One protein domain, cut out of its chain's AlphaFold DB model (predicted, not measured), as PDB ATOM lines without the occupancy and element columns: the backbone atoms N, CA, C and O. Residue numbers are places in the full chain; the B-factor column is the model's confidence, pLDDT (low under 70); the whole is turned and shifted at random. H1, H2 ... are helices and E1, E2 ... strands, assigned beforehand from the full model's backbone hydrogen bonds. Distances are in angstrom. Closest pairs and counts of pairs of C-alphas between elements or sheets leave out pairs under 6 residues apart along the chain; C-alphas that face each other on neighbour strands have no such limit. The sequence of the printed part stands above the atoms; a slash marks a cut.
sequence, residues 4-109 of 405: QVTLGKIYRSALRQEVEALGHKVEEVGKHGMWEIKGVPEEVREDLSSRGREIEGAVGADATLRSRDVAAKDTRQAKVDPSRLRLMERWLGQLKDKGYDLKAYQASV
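AT A GLANCE: This is residues 4 to 109 of the 405 residues of the protein "Multifunctional conjugation protein TraI" of Citrobacter amalonaticus (UniProt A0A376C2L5). A two-strand hairpin, E1 and E2, sits beside the long helix H1, and from it the chain runs out through a loose, open arc of short helices. H2 lies nearest the middle, H3 and H4 pack together in an arm at one end, and the chain then swings back through residues 77 to 90, which stick out free, along H5 to the small end helix H6. The printed part has 106 residues with six named helices and two named strands, in the order H1, E1, E2, H2, H3, H4, H5, H6; the sheet, E1 - E2, is antiparallel and the class is mostly helix. The whole is loose, with a radius of gyration of the C-alphas of 16.5 A and spans of 42 by 36 by 24 A.

HOW THE PARTS SIT: Start at the hairpin of E1, residues 26 to 30, and E2, residues 34 to 37, antiparallel at 142 degrees. Look there for N 27 and O 36, and for N 36 and O 27, each pair 2.8 A apart and within hydrogen-bond range. H1, residues 4 to 21, comes closest to E2 at the C-alphas of Arg 12 and Met 34, 7.4 A apart; it touches no helix. H2, residues 42 to 48, and H3, residues 50 to 59, are close but not clearly touching, with the closest C-alphas, of Glu 46 and Arg 53, 8.0 A apart, and are about perpendicular at 89 degrees. H3 and H4, residues 65 to 74, touch at a steep tilt of 62 degrees, opposite ways; their closest C-alphas, of Ile 55 and Ala 72, are 5.7 A apart. Back at H2, the C-alphas of Val 44 and Leu 95 are its closest to H5, residues 84 to 97, at 7.0 A: close but not clearly touching, at a shallow tilt of 29 degrees, opposite ways. H6, residues 102 to 108, is close to H5 but not clearly touching, with the closest C-alphas, of Leu 102 and Leu 95, 7.5 A apart. In H1, H2, H3, H4, H5 and H6 every O i to N i+4 pair is within hydrogen-bond range.

IN THESE COORDINATES: Find C-alpha 26 at (107.160, 83.267, 294.533), where E1 begins; E1 is 12.3 A long and E2 10.7 A. H1 runs 26.2 A from C-alpha 4 at (115.449, 62.931, 287.445). H3 is 14.8 A, H4 14.4 A and H5 20.0 A long; H6 ends at C-alpha 108, (100.689, 94.879, 289.064).

THE WHOLE: The C-alphas farthest apart, of Arg 66 and Ala 107, are 42.9 A apart. The printed part has no cut and no long link; H4 to H5, nine residues, is short, and the other links are tight. Mean pLDDT of the printed part is 82.9, with residues 62, 81 and 82 under 70.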
ATOM      1  N   GLN A   4     116.644  62.159 287.839       77.88
ATOM      2  CA  GLN A   4     115.449  62.931 287.445       77.88
ATOM      3  C   GLN A   4     115.074  64.053 288.436       77.88
ATOM      4  O   GLN A   4     114.752  65.169 288.034       77.88
ATOM      5  N   VAL A   5     115.157  63.779 289.742       79.50
ATOM      6  CA  VAL A   5     114.831  64.757 290.794       79.50
ATOM      7  C   VAL A   5     115.845  65.903 290.832       79.50
ATOM      8  O   VAL A   5     115.458  67.052 291.041       79.50
ATOM      9  N   THR A   6     117.128  65.613 290.612       80.94
ATOM     10  CA  THR A   6     118.205  66.613 290.613       80.94
ATOM     11  C   THR A   6     118.088  67.544 289.411       80.94
ATOM     12  O   THR A   6     118.123  68.757 289.595       80.94
ATOM     13  N   LEU A   7     117.842  67.005 288.209       81.50
ATOM     14  CA  LEU A   7     117.610  67.833 287.018       81.50
ATOM     15  C   LEU A   7     116.376  68.729 287.188       81.50
ATOM     16  O   LEU A   7     116.437  69.924 286.913       81.50
ATOM     17  N   GLY A   8     115.275  68.177 287.712       83.31
ATOM     18  CA  GLY A   8     114.064  68.957 287.970       83.31
ATOM     19  C   GLY A   8     114.291  70.104 288.960       83.31
ATOM     20  O   GLY A   8     113.725  71.182 288.789       83.31
ATOM     21  N   LYS A   9     115.144  69.902 289.971       86.75
ATOM     22  CA  LYS A   9     115.532  70.960 290.914       86.75
ATOM     23  C   LYS A   9     116.347  72.063 290.240       86.75
ATOM     24  O   LYS A   9     116.044  73.227 290.472       86.75
ATOM     25  N   ILE A  10     117.326  71.709 289.404       85.56
ATOM     26  CA  ILE A  10     118.150  72.689 288.675       85.56
ATOM     27  C   ILE A  10     117.259  73.551 287.778       85.56
ATOM     28  O   ILE A  10     117.285  74.774 287.894       85.56
ATOM     29  N   TYR A  11     116.390  72.923 286.978       88.12
ATOM     30  CA  TYR A  11     115.440  73.635 286.121       88.12
ATOM     31  C   TYR A  11     114.557  74.608 286.915       88.12
ATOM     32  O   TYR A  11     114.496  75.794 286.599       88.12
ATOM     33  N   ARG A  12     113.916  74.136 287.993       88.31
ATOM     34  CA  ARG A  12     113.057  74.991 288.827       88.31
ATOM     35  C   ARG A  12     113.830  76.111 289.513       88.31
ATOM     36  O   ARG A  12     113.256  77.173 289.720       88.31
ATOM     37  N   SER A  13     115.092  75.891 289.875       87.62
ATOM     38  CA  SER A  13     115.922  76.933 290.485       87.62
ATOM     39  C   SER A  13     116.300  78.032 289.492       87.62
ATOM     40  O   SER A  13     116.182  79.202 289.837       87.62
ATOM     41  N   ALA A  14     116.659  77.672 288.254       89.75
ATOM     42  CA  ALA A  14     116.952  78.637 287.195       89.75
ATOM     43  C   ALA A  14     115.694  79.432 286.813       89.75
ATOM     44  O   ALA A  14     115.708  80.659 286.813       89.75
ATOM     45  N   LEU A  15     114.567  78.738 286.616       91.56
ATOM     46  CA  LEU A  15     113.294  79.380 286.285       91.56
ATOM     47  C   LEU A  15     112.817  80.330 287.393       91.56
ATOM     48  O   LEU A  15     112.265  81.387 287.107       91.56
ATOM     49  N   ARG A  16     113.056  79.985 288.665       90.19
ATOM     50  CA  ARG A  16     112.729  80.864 289.793       90.19
ATOM     51  C   ARG A  16     113.467  82.194 289.698       90.19
ATOM     52  O   ARG A  16     112.853  83.232 289.910       90.19
ATOM     53  N   GLN A  17     114.762  82.157 289.388       88.62
ATOM     54  CA  GLN A  17     115.581  83.364 289.277       88.62
ATOM     55  C   GLN A  17     115.068  84.286 288.166       88.62
ATOM     56  O   GLN A  17     114.961  85.490 288.382       88.62
ATOM     57  N   GLU A  18     114.688  83.725 287.017       88.75
ATOM     58  CA  GLU A  18     114.099  84.489 285.910       88.75
ATOM     59  C   GLU A  18     112.739  85.095 286.292       88.75
ATOM     60  O   GLU A  18     112.497  86.281 286.073       88.75
ATOM     61  N   VAL A  19     111.864  84.313 286.929       89.38
ATOM     62  CA  VAL A  19     110.525  84.759 287.349       89.38
ATOM     63  C   VAL A  19     110.596  85.839 288.437       89.38
ATOM     64  O   VAL A  19     109.852  86.820 288.382       89.38
ATOM     65  N   GLU A  20     111.521  85.720 289.391       89.62
ATOM     66  CA  GLU A  20     111.778  86.757 290.397       89.62
ATOM     67  C   GLU A  20     112.404  88.023 289.782       89.62
ATOM     68  O   GLU A  20     112.090  89.134 290.217       89.62
ATOM     69  N   ALA A  21     113.259  87.888 288.761       87.19
ATOM     70  CA  ALA A  21     113.832  89.027 288.037       87.19
ATOM     71  C   ALA A  21     112.755  89.826 287.282       87.19
ATOM     72  O   ALA A  21     112.772  91.060 287.296       87.19
ATOM     73  N   LEU A  22     111.761  89.130 286.721       87.38
ATOM     74  CA  LEU A  22     110.576  89.727 286.098       87.38
ATOM     75  C   LEU A  22     109.632  90.419 287.102       87.38
ATOM     76  O   LEU A  22     108.685  91.075 286.685       87.38
ATOM     77  N   GLY A  23     109.898  90.324 288.411       85.56
ATOM     78  CA  GLY A  23     109.142  91.017 289.460       85.56
ATOM     79  C   GLY A  23     108.040  90.181 290.113       85.56
ATOM     80  O   GLY A  23     107.315  90.679 290.979       85.56
ATOM     81  N   HIS A  24     107.904  88.902 289.752       88.81
ATOM     82  CA  HIS A  24     106.927  88.023 290.387       88.81
ATOM     83  C   HIS A  24     107.407  87.577 291.771       88.81
ATOM     84  O   HIS A  24     108.543  87.146 291.964       88.81
ATOM     85  N   LYS A  25     106.504  87.629 292.752       88.25
ATOM     86  CA  LYS A  25     106.739  87.045 294.076       88.25
ATOM     87  C   LYS A  25     106.395  85.561 294.037       88.25
ATOM     88  O   LYS A  25     105.277  85.208 293.663       88.25
ATOM     89  N   VAL A  26     107.330  84.723 294.462       90.69
ATOM     90  CA  VAL A  26     107.160  83.267 294.533       90.69
ATOM     91  C   VAL A  26     107.101  82.789 295.982       90.69
ATOM     92  O   VAL A  26     107.655  83.422 296.882       90.69
ATOM     93  N   GLU A  27     106.435  81.665 296.202       90.62
ATOM     94  CA  GLU A  27     106.342  80.971 297.484       90.62
ATOM     95  C   GLU A  27     106.602  79.473 297.309       90.62
ATOM     96  O   GLU A  27     106.294  78.888 296.273       90.62
ATOM     97  N   GLU A  28     107.210  78.842 298.312       87.00
ATOM     98  CA  GLU A  28     107.461  77.401 298.299       87.00
ATOM     99  C   GLU A  28     106.245  76.664 298.856       87.00
ATOM    100  O   GLU A  28     105.905  76.809 300.027       87.00
ATOM    101  N   VAL A  29     105.595  75.864 298.011       82.12
ATOM    102  CA  VAL A  29     104.321  75.193 298.335       82.12
ATOM    103  C   VAL A  29     104.464  73.679 298.509       82.12
ATOM    104  O   VAL A  29     103.490  72.989 298.788       82.12
ATOM    105  N   GLY A  30     105.662  73.113 298.312       77.50
ATOM    106  CA  GLY A  30     105.817  71.660 298.284       77.50
ATOM    107  C   GLY A  30     107.231  71.133 298.497       77.50
ATOM    108  O   GLY A  30     108.216  71.862 298.609       77.50
ATOM    109  N   LYS A  31     107.338  69.800 298.540       72.88
ATOM    110  CA  LYS A  31     108.610  69.088 298.727       72.88
ATOM    111  C   LYS A  31     109.500  69.208 297.483       72.88
ATOM    112  O   LYS A  31     109.025  69.371 296.366       72.88
ATOM    113  N   HIS A  32     110.812  69.059 297.669       72.00
ATOM    114  CA  HIS A  32     111.809  69.019 296.585       72.00
ATOM    115  C   HIS A  32     111.941  70.307 295.739       72.00
ATOM    116  O   HIS A  32     112.313  70.228 294.563       72.00
ATOM    117  N   GLY A  33     111.714  71.483 296.338       76.69
ATOM    118  CA  GLY A  33     111.908  72.780 295.677       76.69
ATOM    119  C   GLY A  33     110.816  73.096 294.655       76.69
ATOM    120  O   GLY A  33     111.119  73.595 293.572       76.69
ATOM    121  N   MET A  34     109.576  72.709 294.960       85.81
ATOM    122  CA  MET A  34     108.388  73.136 294.221       85.81
ATOM    123  C   MET A  34     107.948  74.495 294.763       85.81
ATOM    124  O   MET A  34     107.758  74.653 295.969       85.81
ATOM    125  N   TRP A  35     107.805  75.461 293.868       91.62
ATOM    126  CA  TRP A  35     107.406  76.824 294.182       91.62
ATOM    127  C   TRP A  35     106.342  77.275 293.190       91.62
ATOM    128  O   TRP A  35     106.258  76.746 292.083       91.62
ATOM    129  N   GLU A  36     105.538  78.241 293.609       91.19
ATOM    130  CA  GLU A  36     104.430  78.805 292.841       91.19
ATOM    131  C   GLU A  36     104.445  80.325 292.955       91.19
ATOM    132  O   GLU A  36     105.111  80.900 293.819       91.19
ATOM    133  N   ILE A  37     103.719  80.998 292.068       91.50
ATOM    134  CA  ILE A  37     103.608  82.455 292.088       91.50
ATOM    135  C   ILE A  37     102.552  82.853 293.121       91.50
ATOM    136  O   ILE A  37     101.370  82.571 292.947       91.50
ATOM    137  N   LYS A  38     102.957  83.604 294.149       87.00
ATOM    138  CA  LYS A  38     102.083  84.072 295.240       87.00
ATOM    139  C   LYS A  38     100.889  84.904 294.754       87.00
ATOM    140  O   LYS A  38      99.869  85.014 295.421       87.00
ATOM    141  N   GLY A  39     101.034  85.540 293.595       83.31
ATOM    142  CA  GLY A  39      99.978  86.321 292.958       83.31
ATOM    143  C   GLY A  39      98.887  85.500 292.268       83.31
ATOM    144  O   GLY A  39      97.970  86.099 291.716       83.31
ATOM    145  N   VAL A  40      98.981  84.167 292.265       85.75
ATOM    146  CA  VAL A  40      97.979  83.264 291.691       85.75
ATOM    147  C   VAL A  40      97.319  82.475 292.831       85.75
ATOM    148  O   VAL A  40      97.996  81.665 293.464       85.75
ATOM    149  N   PRO A  41      96.018  82.683 293.109       86.50
ATOM    150  CA  PRO A  41      95.309  81.954 294.156       86.50
ATOM    151  C   PRO A  41      95.327  80.434 293.947       86.50
ATOM    152  O   PRO A  41      95.241  79.951 292.816       86.50
ATOM    153  N   GLU A  42      95.372  79.678 295.044       82.50
ATOM    154  CA  GLU A  42      95.360  78.207 295.031       82.50
ATOM    155  C   GLU A  42      94.110  77.641 294.338       82.50
ATOM    156  O   GLU A  42      94.220  76.739 293.516       82.50
ATOM    157  N   GLU A  43      92.940  78.247 294.554       81.62
ATOM    158  CA  GLU A  43      91.678  77.827 293.922       81.62
ATOM    159  C   GLU A  43      91.735  77.864 292.385       81.62
ATOM    160  O   GLU A  43      91.196  76.988 291.708       81.62
ATOM    161  N   VAL A  44      92.431  78.857 291.824       85.25
ATOM    162  CA  VAL A  44      92.622  78.996 290.373       85.25
ATOM    163  C   VAL A  44      93.581  77.926 289.851       85.25
ATOM    164  O   VAL A  44      93.364  77.361 288.777       85.25
ATOM    165  N   ARG A  45      94.640  77.630 290.615       84.38
ATOM    166  CA  ARG A  45      95.627  76.595 290.275       84.38
ATOM    167  C   ARG A  45      94.977  75.218 290.233       84.38
ATOM    168  O   ARG A  45      95.169  74.485 289.264       84.38
ATOM    169  N   GLU A  46      94.157  74.907 291.230       83.38
ATOM    170  CA  GLU A  46      93.450  73.633 291.314       83.38
ATOM    171  C   GLU A  46      92.475  73.432 290.149       83.38
ATOM    172  O   GLU A  46      92.405  72.344 289.580       83.38
ATOM    173  N   ASP A  47      91.763  74.476 289.721       82.25
ATOM    174  CA  ASP A  47      90.811  74.375 288.608       82.25
ATOM    175  C   ASP A  47      91.457  74.226 287.233       82.25
ATOM    176  O   ASP A  47      90.907  73.553 286.355       82.25
ATOM    177  N   LEU A  48      92.647  74.793 287.051       83.31
ATOM    178  CA  LEU A  48      93.460  74.559 285.860       83.31
ATOM    179  C   LEU A  48      94.183  73.198 285.910       83.31
ATOM    180  O   LEU A  48      94.639  72.708 284.874       83.31
ATOM    181  N   SER A  49      94.220  72.543 287.075       84.88
ATOM    182  CA  SER A  49      94.822  71.225 287.311       84.88
ATOM    183  C   SER A  49      93.836  70.063 287.093       84.88
ATOM    184  O   SER A  49      93.767  69.106 287.869       84.88
ATOM    185  N   SER A  50      93.073  70.090 285.993       82.31
ATOM    186  CA  SER A  50      92.044  69.069 285.714       82.31
ATOM    187  C   SER A  50      92.603  67.637 285.696       82.31
ATOM    188  O   SER A  50      92.006  66.718 286.247       82.31
ATOM    189  N   ARG A  51      93.802  67.458 285.130       82.00
ATOM    190  CA  ARG A  51      94.481  66.159 285.045       82.00
ATOM    191  C   ARG A  51      95.003  65.667 286.395       82.00
ATOM    192  O   ARG A  51      94.990  64.467 286.647       82.00
ATOM    193  N   GLY A  52      95.493  66.573 287.242       82.12
ATOM    194  CA  GLY A  52      95.952  66.218 288.587       82.12
ATOM    195  C   GLY A  52      94.805  65.623 289.398       82.12
ATOM    196  O   GLY A  52      94.942  64.539 289.961       82.12
ATOM    197  N   ARG A  53      93.639  66.269 289.314       83.38
ATOM    198  CA  ARG A  53      92.396  65.842 289.960       83.38
ATOM    199  C   ARG A  53      91.876  64.495 289.454       83.38
ATOM    200  O   ARG A  53      91.465  63.665 290.257       83.38
ATOM    201  N   GLU A  54      91.913  64.255 288.144       84.00
ATOM    202  CA  GLU A  54      91.527  62.964 287.548       84.00
ATOM    203  C   GLU A  54      92.417  61.815 288.039       84.00
ATOM    204  O   GLU A  54      91.917  60.745 288.387       84.00
ATOM    205  N   ILE A  55      93.733  62.045 288.107       83.94
ATOM    206  CA  ILE A  55      94.684  61.046 288.602       83.94
ATOM    207  C   ILE A  55      94.439  60.795 290.088       83.94
ATOM    208  O   ILE A  55      94.289  59.647 290.489       83.94
ATOM    209  N   GLU A  56      94.357  61.839 290.910       82.69
ATOM    210  CA  GLU A  56      94.138  61.691 292.355       82.69
ATOM    211  C   GLU A  56      92.799  61.030 292.689       82.69
ATOM    212  O   GLU A  56      92.758  60.157 293.557       82.69
ATOM    213  N   GLY A  57      91.739  61.351 291.945       84.00
ATOM    214  CA  GLY A  57      90.441  60.691 292.070       84.00
ATOM    215  C   GLY A  57      90.473  59.205 291.704       84.00
ATOM    216  O   GLY A  57      89.748  58.417 292.307       84.00
ATOM    217  N   ALA A  58      91.330  58.801 290.761       80.56
ATOM    218  CA  ALA A  58      91.453  57.407 290.338       80.56
ATOM    219  C   ALA A  58      92.270  56.530 291.305       80.56
ATOM    220  O   ALA A  58      92.044  55.322 291.352       80.56
ATOM    221  N   VAL A  59      93.222  57.098 292.058       79.81
ATOM    222  CA  VAL A  59      94.159  56.309 292.890       79.81
ATOM    223  C   VAL A  59      93.952  56.473 294.399       79.81
ATOM    224  O   VAL A  59      94.356  55.590 295.155       79.81
ATOM    225  N   GLY A  60      93.330  57.570 294.845       75.12
ATOM    226  CA  GLY A  60      93.188  57.916 296.263       75.12
ATOM    227  C   GLY A  60      94.455  58.529 296.886       75.12
ATOM    228  O   GLY A  60      95.542  58.498 296.305       75.12
ATOM    229  N   ALA A  61      94.314  59.107 298.086       70.44
ATOM    230  CA  ALA A  61      95.343  59.935 298.735       70.44
ATOM    231  C   ALA A  61      96.636  59.180 299.125       70.44
ATOM    232  O   ALA A  61      97.714  59.774 299.102       70.44
ATOM    233  N   ASP A  62      96.553  57.874 299.405       68.31
ATOM    234  CA  ASP A  62      97.678  57.047 299.885       68.31
ATOM    235  C   ASP A  62      98.315  56.162 298.794       68.31
ATOM    236  O   ASP A  62      98.987  55.162 299.062       68.31
ATOM    237  N   ALA A  63      98.108  56.514 297.527       73.81
ATOM    238  CA  ALA A  63      98.586  55.729 296.402       73.81
ATOM    239  C   ALA A  63     100.118  55.705 296.266       73.81
ATOM    240  O   ALA A  63     100.798  56.735 296.260       73.81
ATOM    241  N   THR A  64     100.665  54.512 296.020       82.62
ATOM    242  CA  THR A  64     102.081  54.337 295.664       82.62
ATOM    243  C   THR A  64     102.436  55.040 294.344       82.62
ATOM    244  O   THR A  64     101.595  55.212 293.458       82.62
ATOM    245  N   LEU A  65     103.714  55.390 294.157       77.38
ATOM    246  CA  LEU A  65     104.227  55.975 292.903       77.38
ATOM    247  C   LEU A  65     103.840  55.151 291.664       77.38
ATOM    248  O   LEU A  65     103.382  55.705 290.672       77.38
ATOM    249  N   ARG A  66     103.945  53.819 291.749       78.56
ATOM    250  CA  ARG A  66     103.588  52.926 290.636       78.56
ATOM    251  C   ARG A  66     102.095  52.950 290.318       78.56
ATOM    252  O   ARG A  66     101.738  52.951 289.148       78.56
ATOM    253  N   SER A  67     101.225  52.991 291.328       81.31
ATOM    254  CA  SER A  67      99.778  53.092 291.099       81.31
ATOM    255  C   SER A  67      99.384  54.449 290.510       81.31
ATOM    256  O   SER A  67      98.502  54.499 289.657       81.31
ATOM    257  N   ARG A  68     100.081  55.536 290.880       81.69
ATOM    258  CA  ARG A  68      99.891  56.859 290.256       81.69
ATOM    259  C   ARG A  68     100.326  56.872 288.790       81.69
ATOM    260  O   ARG A  68      99.600  57.411 287.961       81.69
ATOM    261  N   ASP A  69     101.440  56.223 288.454       82.81
ATOM    262  CA  ASP A  69     101.915  56.117 287.065       82.81
ATOM    263  C   ASP A  69     100.960  55.316 286.169       82.81
ATOM    264  O   ASP A  69     100.746  55.681 285.010       82.81
ATOM    265  N   VAL A  70     100.384  54.229 286.692       84.81
ATOM    266  CA  VAL A  70      99.381  53.426 285.974       84.81
ATOM    267  C   VAL A  70      98.108  54.245 285.760       84.81
ATOM    268  O   VAL A  70      97.688  54.421 284.620       84.81
ATOM    269  N   ALA A  71      97.574  54.872 286.810       82.00
ATOM    270  CA  ALA A  71      96.391  55.720 286.693       82.00
ATOM    271  C   ALA A  71      96.598  56.912 285.741       82.00
ATOM    272  O   ALA A  71      95.695  57.263 284.987       82.00
ATOM    273  N   ALA A  72      97.793  57.511 285.710       84.94
ATOM    274  CA  ALA A  72      98.125  58.593 284.782       84.94
ATOM    275  C   ALA A  72      98.106  58.166 283.305       84.94
ATOM    276  O   ALA A  72      97.890  59.008 282.423       84.94
ATOM    277  N   LYS A  73      98.356  56.879 283.029       84.81
ATOM    278  CA  LYS A  73      98.229  56.286 281.692       84.81
ATOM    279  C   LYS A  73      96.782  55.911 281.390       84.81
ATOM    280  O   LYS A  73      96.316  56.243 280.307       84.81
ATOM    281  N   ASP A  74      96.083  55.306 282.341       82.94
ATOM    282  CA  ASP A  74      94.730  54.778 282.136       82.94
ATOM    283  C   ASP A  74      93.667  55.881 282.029       82.94
ATOM    284  O   ASP A  74      92.741  55.785 281.230       82.94
ATOM    285  N   THR A  75      93.825  56.982 282.771       83.25
ATOM    286  CA  THR A  75      92.927  58.154 282.701       83.25
ATOM    287  C   THR A  75      93.217  59.063 281.502       83.25
ATOM    288  O   THR A  75      92.490  60.021 281.236       83.25
ATOM    289  N   ARG A  76      94.287  58.790 280.742       84.25
ATOM    290  CA  ARG A  76      94.725  59.654 279.645       84.25
ATOM    291  C   ARG A  76      93.814  59.511 278.430       84.25
ATOM    292  O   ARG A  76      93.930  58.563 277.661       84.25
ATOM    293  N   GLN A  77      93.034  60.552 278.166       80.69
ATOM    294  CA  GLN A  77      92.345  60.706 276.887       80.69
ATOM    295  C   GLN A  77      93.308  61.109 275.761       80.69
ATOM    296  O   GLN A  77      94.328  61.782 275.981       80.69
ATOM    297  N   ALA A  78      92.983  60.692 274.535       81.50
ATOM    298  CA  ALA A  78      93.696  61.119 273.338       81.50
ATOM    299  C   ALA A  78      93.587  62.643 273.170       81.50
ATOM    300  O   ALA A  78      92.546  63.243 273.446       81.50
ATOM    301  N   LYS A  79      94.672  63.284 272.719       78.12
ATOM    302  CA  LYS A  79      94.646  64.720 272.430       78.12
ATOM    303  C   LYS A  79      93.776  64.952 271.199       78.12
ATOM    304  O   LYS A  79      94.157  64.576 270.098       78.12
ATOM    305  N   VAL A  80      92.626  65.575 271.404       78.00
ATOM    306  CA  VAL A  80      91.858  66.203 270.327       78.00
ATOM    307  C   VAL A  80      92.497  67.563 270.050       78.00
ATOM    308  O   VAL A  80      93.066  68.149 270.972       78.00
ATOM    309  N   ASP A  81      92.437  68.044 268.810       55.50
ATOM    310  CA  ASP A  81      93.063  69.302 268.385       55.50
ATOM    311  C   ASP A  81      92.024  70.442 268.309       55.50
ATOM    312  O   ASP A  81      91.431  70.693 267.254       55.50
ATOM    313  N   PRO A  82      91.677  71.101 269.433       68.50
ATOM    314  CA  PRO A  82      90.836  72.281 269.396       68.50
ATOM    315  C   PRO A  82      91.631  73.464 268.846       68.50
ATOM    316  O   PRO A  82      92.771  73.710 269.233       68.50
ATOM    317  N   SER A  83      90.983  74.284 268.018       79.00
ATOM    318  CA  SER A  83      91.541  75.565 267.575       79.00
ATOM    319  C   SER A  83      92.051  76.384 268.773       79.00
ATOM    320  O   SER A  83      91.285  76.636 269.711       79.00
ATOM    321  N   ARG A  84      93.304  76.855 268.713       79.00
ATOM    322  CA  ARG A  84      93.979  77.644 269.764       79.00
ATOM    323  C   ARG A  84      93.124  78.792 270.320       79.00
ATOM    324  O   ARG A  84      93.132  79.026 271.524       79.00
ATOM    325  N   LEU A  85      92.354  79.464 269.460       75.81
ATOM    326  CA  LEU A  85      91.464  80.566 269.844       75.81
ATOM    327  C   LEU A  85      90.377  80.131 270.837       75.81
ATOM    328  O   LEU A  85      90.228  80.757 271.881       75.81
ATOM    329  N   ARG A  86      89.685  79.017 270.564       82.56
ATOM    330  CA  ARG A  86      88.661  78.463 271.468       82.56
ATOM    331  C   ARG A  86      89.248  78.020 272.804       82.56
ATOM    332  O   ARG A  86      88.603  78.149 273.839       82.56
ATOM    333  N   LEU A  87      90.473  77.494 272.790       83.44
ATOM    334  CA  LEU A  87      91.151  77.083 274.018       83.44
ATOM    335  C   LEU A  87      91.500  78.294 274.895       83.44
ATOM    336  O   LEU A  87      91.282  78.255 276.103       83.44
ATOM    337  N   MET A  88      91.983  79.374 274.276       81.31
ATOM    338  CA  MET A  88      92.313  80.619 274.966       81.31
ATOM    339  C   MET A  88      91.066  81.320 275.517       81.31
ATOM    340  O   MET A  88      91.081  81.770 276.659       81.31
ATOM    341  N   GLU A  89      89.974  81.355 274.747       85.75
ATOM    342  CA  GLU A  89      88.673  81.866 275.198       85.75
ATOM    343  C   GLU A  89      88.157  81.090 276.413       85.75
ATOM    344  O   GLU A  89      87.783  81.693 277.418       85.75
ATOM    345  N   ARG A  90      88.231  79.752 276.370       86.12
ATOM    346  CA  ARG A  90      87.845  78.898 277.496       86.12
ATOM    347  C   ARG A  90      88.669  79.193 278.748       86.12
ATOM    348  O   ARG A  90      88.092  79.353 279.817       86.12
ATOM    349  N   TRP A  91      89.995  79.277 278.634       87.12
ATOM    350  CA  TRP A  91      90.858  79.551 279.786       87.12
ATOM    351  C   TRP A  91      90.625  80.943 280.377       87.12
ATOM    352  O   TRP A  91      90.539  81.074 281.594       87.12
ATOM    353  N   LEU A  92      90.456  81.970 279.540       85.12
ATOM    354  CA  LEU A  92      90.113  83.315 280.009       85.12
ATOM    355  C   LEU A  92      88.741  83.348 280.697       85.12
ATOM    356  O   LEU A  92      88.595  84.026 281.712       85.12
ATOM    357  N   GLY A  93      87.765  82.589 280.187       84.69
ATOM    358  CA  GLY A  93      86.470  82.389 280.839       84.69
ATOM    359  C   GLY A  93      86.612  81.754 282.223       84.69
ATOM    360  O   GLY A  93      86.151  82.330 283.201       84.69
ATOM    361  N   GLN A  94      87.353  80.644 282.329       85.06
ATOM    362  CA  GLN A  94      87.596  79.952 283.603       85.06
ATOM    363  C   GLN A  94      88.280  80.847 284.649       85.06
ATOM    364  O   GLN A  94      87.924  80.800 285.826       85.06
ATOM    365  N   LEU A  95      89.237  81.682 284.232       86.12
ATOM    366  CA  LEU A  95      89.891  82.647 285.120       86.12
ATOM    367  C   LEU A  95      88.910  83.722 285.611       86.12
ATOM    368  O   LEU A  95      88.888  84.047 286.799       86.12
ATOM    369  N   LYS A  96      88.061  84.236 284.713       84.81
ATOM    370  CA  LYS A  96      87.066  85.267 285.032       84.81
ATOM    371  C   LYS A  96      85.969  84.754 285.964       84.81
ATOM    372  O   LYS A  96      85.601  85.466 286.894       84.81
ATOM    373  N   ASP A  97      85.495  83.527 285.757       85.56
ATOM    374  CA  ASP A  97      84.479  82.885 286.602       85.56
ATOM    375  C   ASP A  97      84.963  82.705 288.050       85.56
ATOM    376  O   ASP A  97      84.168  82.732 288.989       85.56
ATOM    377  N   LYS A  98      86.281  82.579 288.241       81.94
ATOM    378  CA  LYS A  98      86.943  82.495 289.550       81.94
ATOM    379  C   LYS A  98      87.381  83.852 290.104       81.94
ATOM    380  O   LYS A  98      88.055  83.912 291.126       81.94
ATOM    381  N   GLY A  99      87.007  84.944 289.438       80.62
ATOM    382  CA  GLY A  99      87.341  86.301 289.864       80.62
ATOM    383  C   GLY A  99      88.825  86.654 289.726       80.62
ATOM    384  O   GLY A  99      89.269  87.624 290.336       80.62
ATOM    385  N   TYR A 100      89.597  85.898 288.936       84.75
ATOM    386  CA  TYR A 100      91.010  86.171 288.700       84.75
ATOM    387  C   TYR A 100      91.217  86.933 287.391       84.75
ATOM    388  O   TYR A 100      91.136  86.372 286.295       84.75
ATOM    389  N   ASP A 101      91.521  88.225 287.502       82.94
ATOM    390  CA  ASP A 101      91.875  89.044 286.347       82.94
ATOM    391  C   ASP A 101      93.383  88.981 286.073       82.94
ATOM    392  O   ASP A 101      94.203  89.641 286.717       82.94
ATOM    393  N   LEU A 102      93.738  88.192 285.058       80.75
ATOM    394  CA  LEU A 102      95.115  88.032 284.605       80.75
ATOM    395  C   LEU A 102      95.740  89.355 284.133       80.75
ATOM    396  O   LEU A 102      96.937  89.562 284.332       80.75
ATOM    397  N   LYS A 103      94.962  90.261 283.523       82.19
ATOM    398  CA  LYS A 103      95.486  91.543 283.028       82.19
ATOM    399  C   LYS A 103      95.778  92.497 284.178       82.19
ATOM    400  O   LYS A 103      96.814  93.156 284.166       82.19
ATOM    401  N   ALA A 104      94.901  92.532 285.180       83.38
ATOM    402  CA  ALA A 104      95.138  93.302 286.397       83.38
ATOM    403  C   ALA A 104      96.374  92.786 287.149       83.38
ATOM    404  O   ALA A 104      97.204  93.581 287.593       83.38
ATOM    405  N   TYR A 105      96.548  91.460 287.225       84.06
ATOM    406  CA  TYR A 105      97.744  90.870 287.819       84.06
ATOM    407  C   TYR A 105      99.016  91.242 287.045       84.06
ATOM    408  O   TYR A 105      99.969  91.721 287.651       84.06
ATOM    409  N   GLN A 106      99.027  91.107 285.715       82.12
ATOM    410  CA  GLN A 106     100.178  91.491 284.888       82.12
ATOM    411  C   GLN A 106     100.539  92.974 285.033       82.12
ATOM    412  O   GLN A 106     101.715  93.299 285.141       82.12
ATOM    413  N   ALA A 107      99.544  93.862 285.106       81.25
ATOM    414  CA  ALA A 107      99.771  95.290 285.328       81.25
ATOM    415  C   ALA A 107     100.350  95.607 286.722       81.25
ATOM    416  O   ALA A 107     100.991  96.638 286.898       81.25
ATOM    417  N   SER A 108     100.136  94.731 287.710       79.56
ATOM    418  CA  SER A 108     100.689  94.879 289.064       79.56
ATOM    419  C   SER A 108     102.141  94.404 289.202       79.56
ATOM    420  O   SER A 108     102.790  94.693 290.209       79.56
ATOM    421  N   VAL A 109     102.655  93.665 288.215       83.25
ATOM    422  CA  VAL A 109     104.018  93.129 288.226       83.25
ATOM    423  C   VAL A 109     104.950  94.155 287.593       83.25
ATOM    424  O   VAL A 109     104.885  94.417 286.395       83.25
TER     425      VAL A 109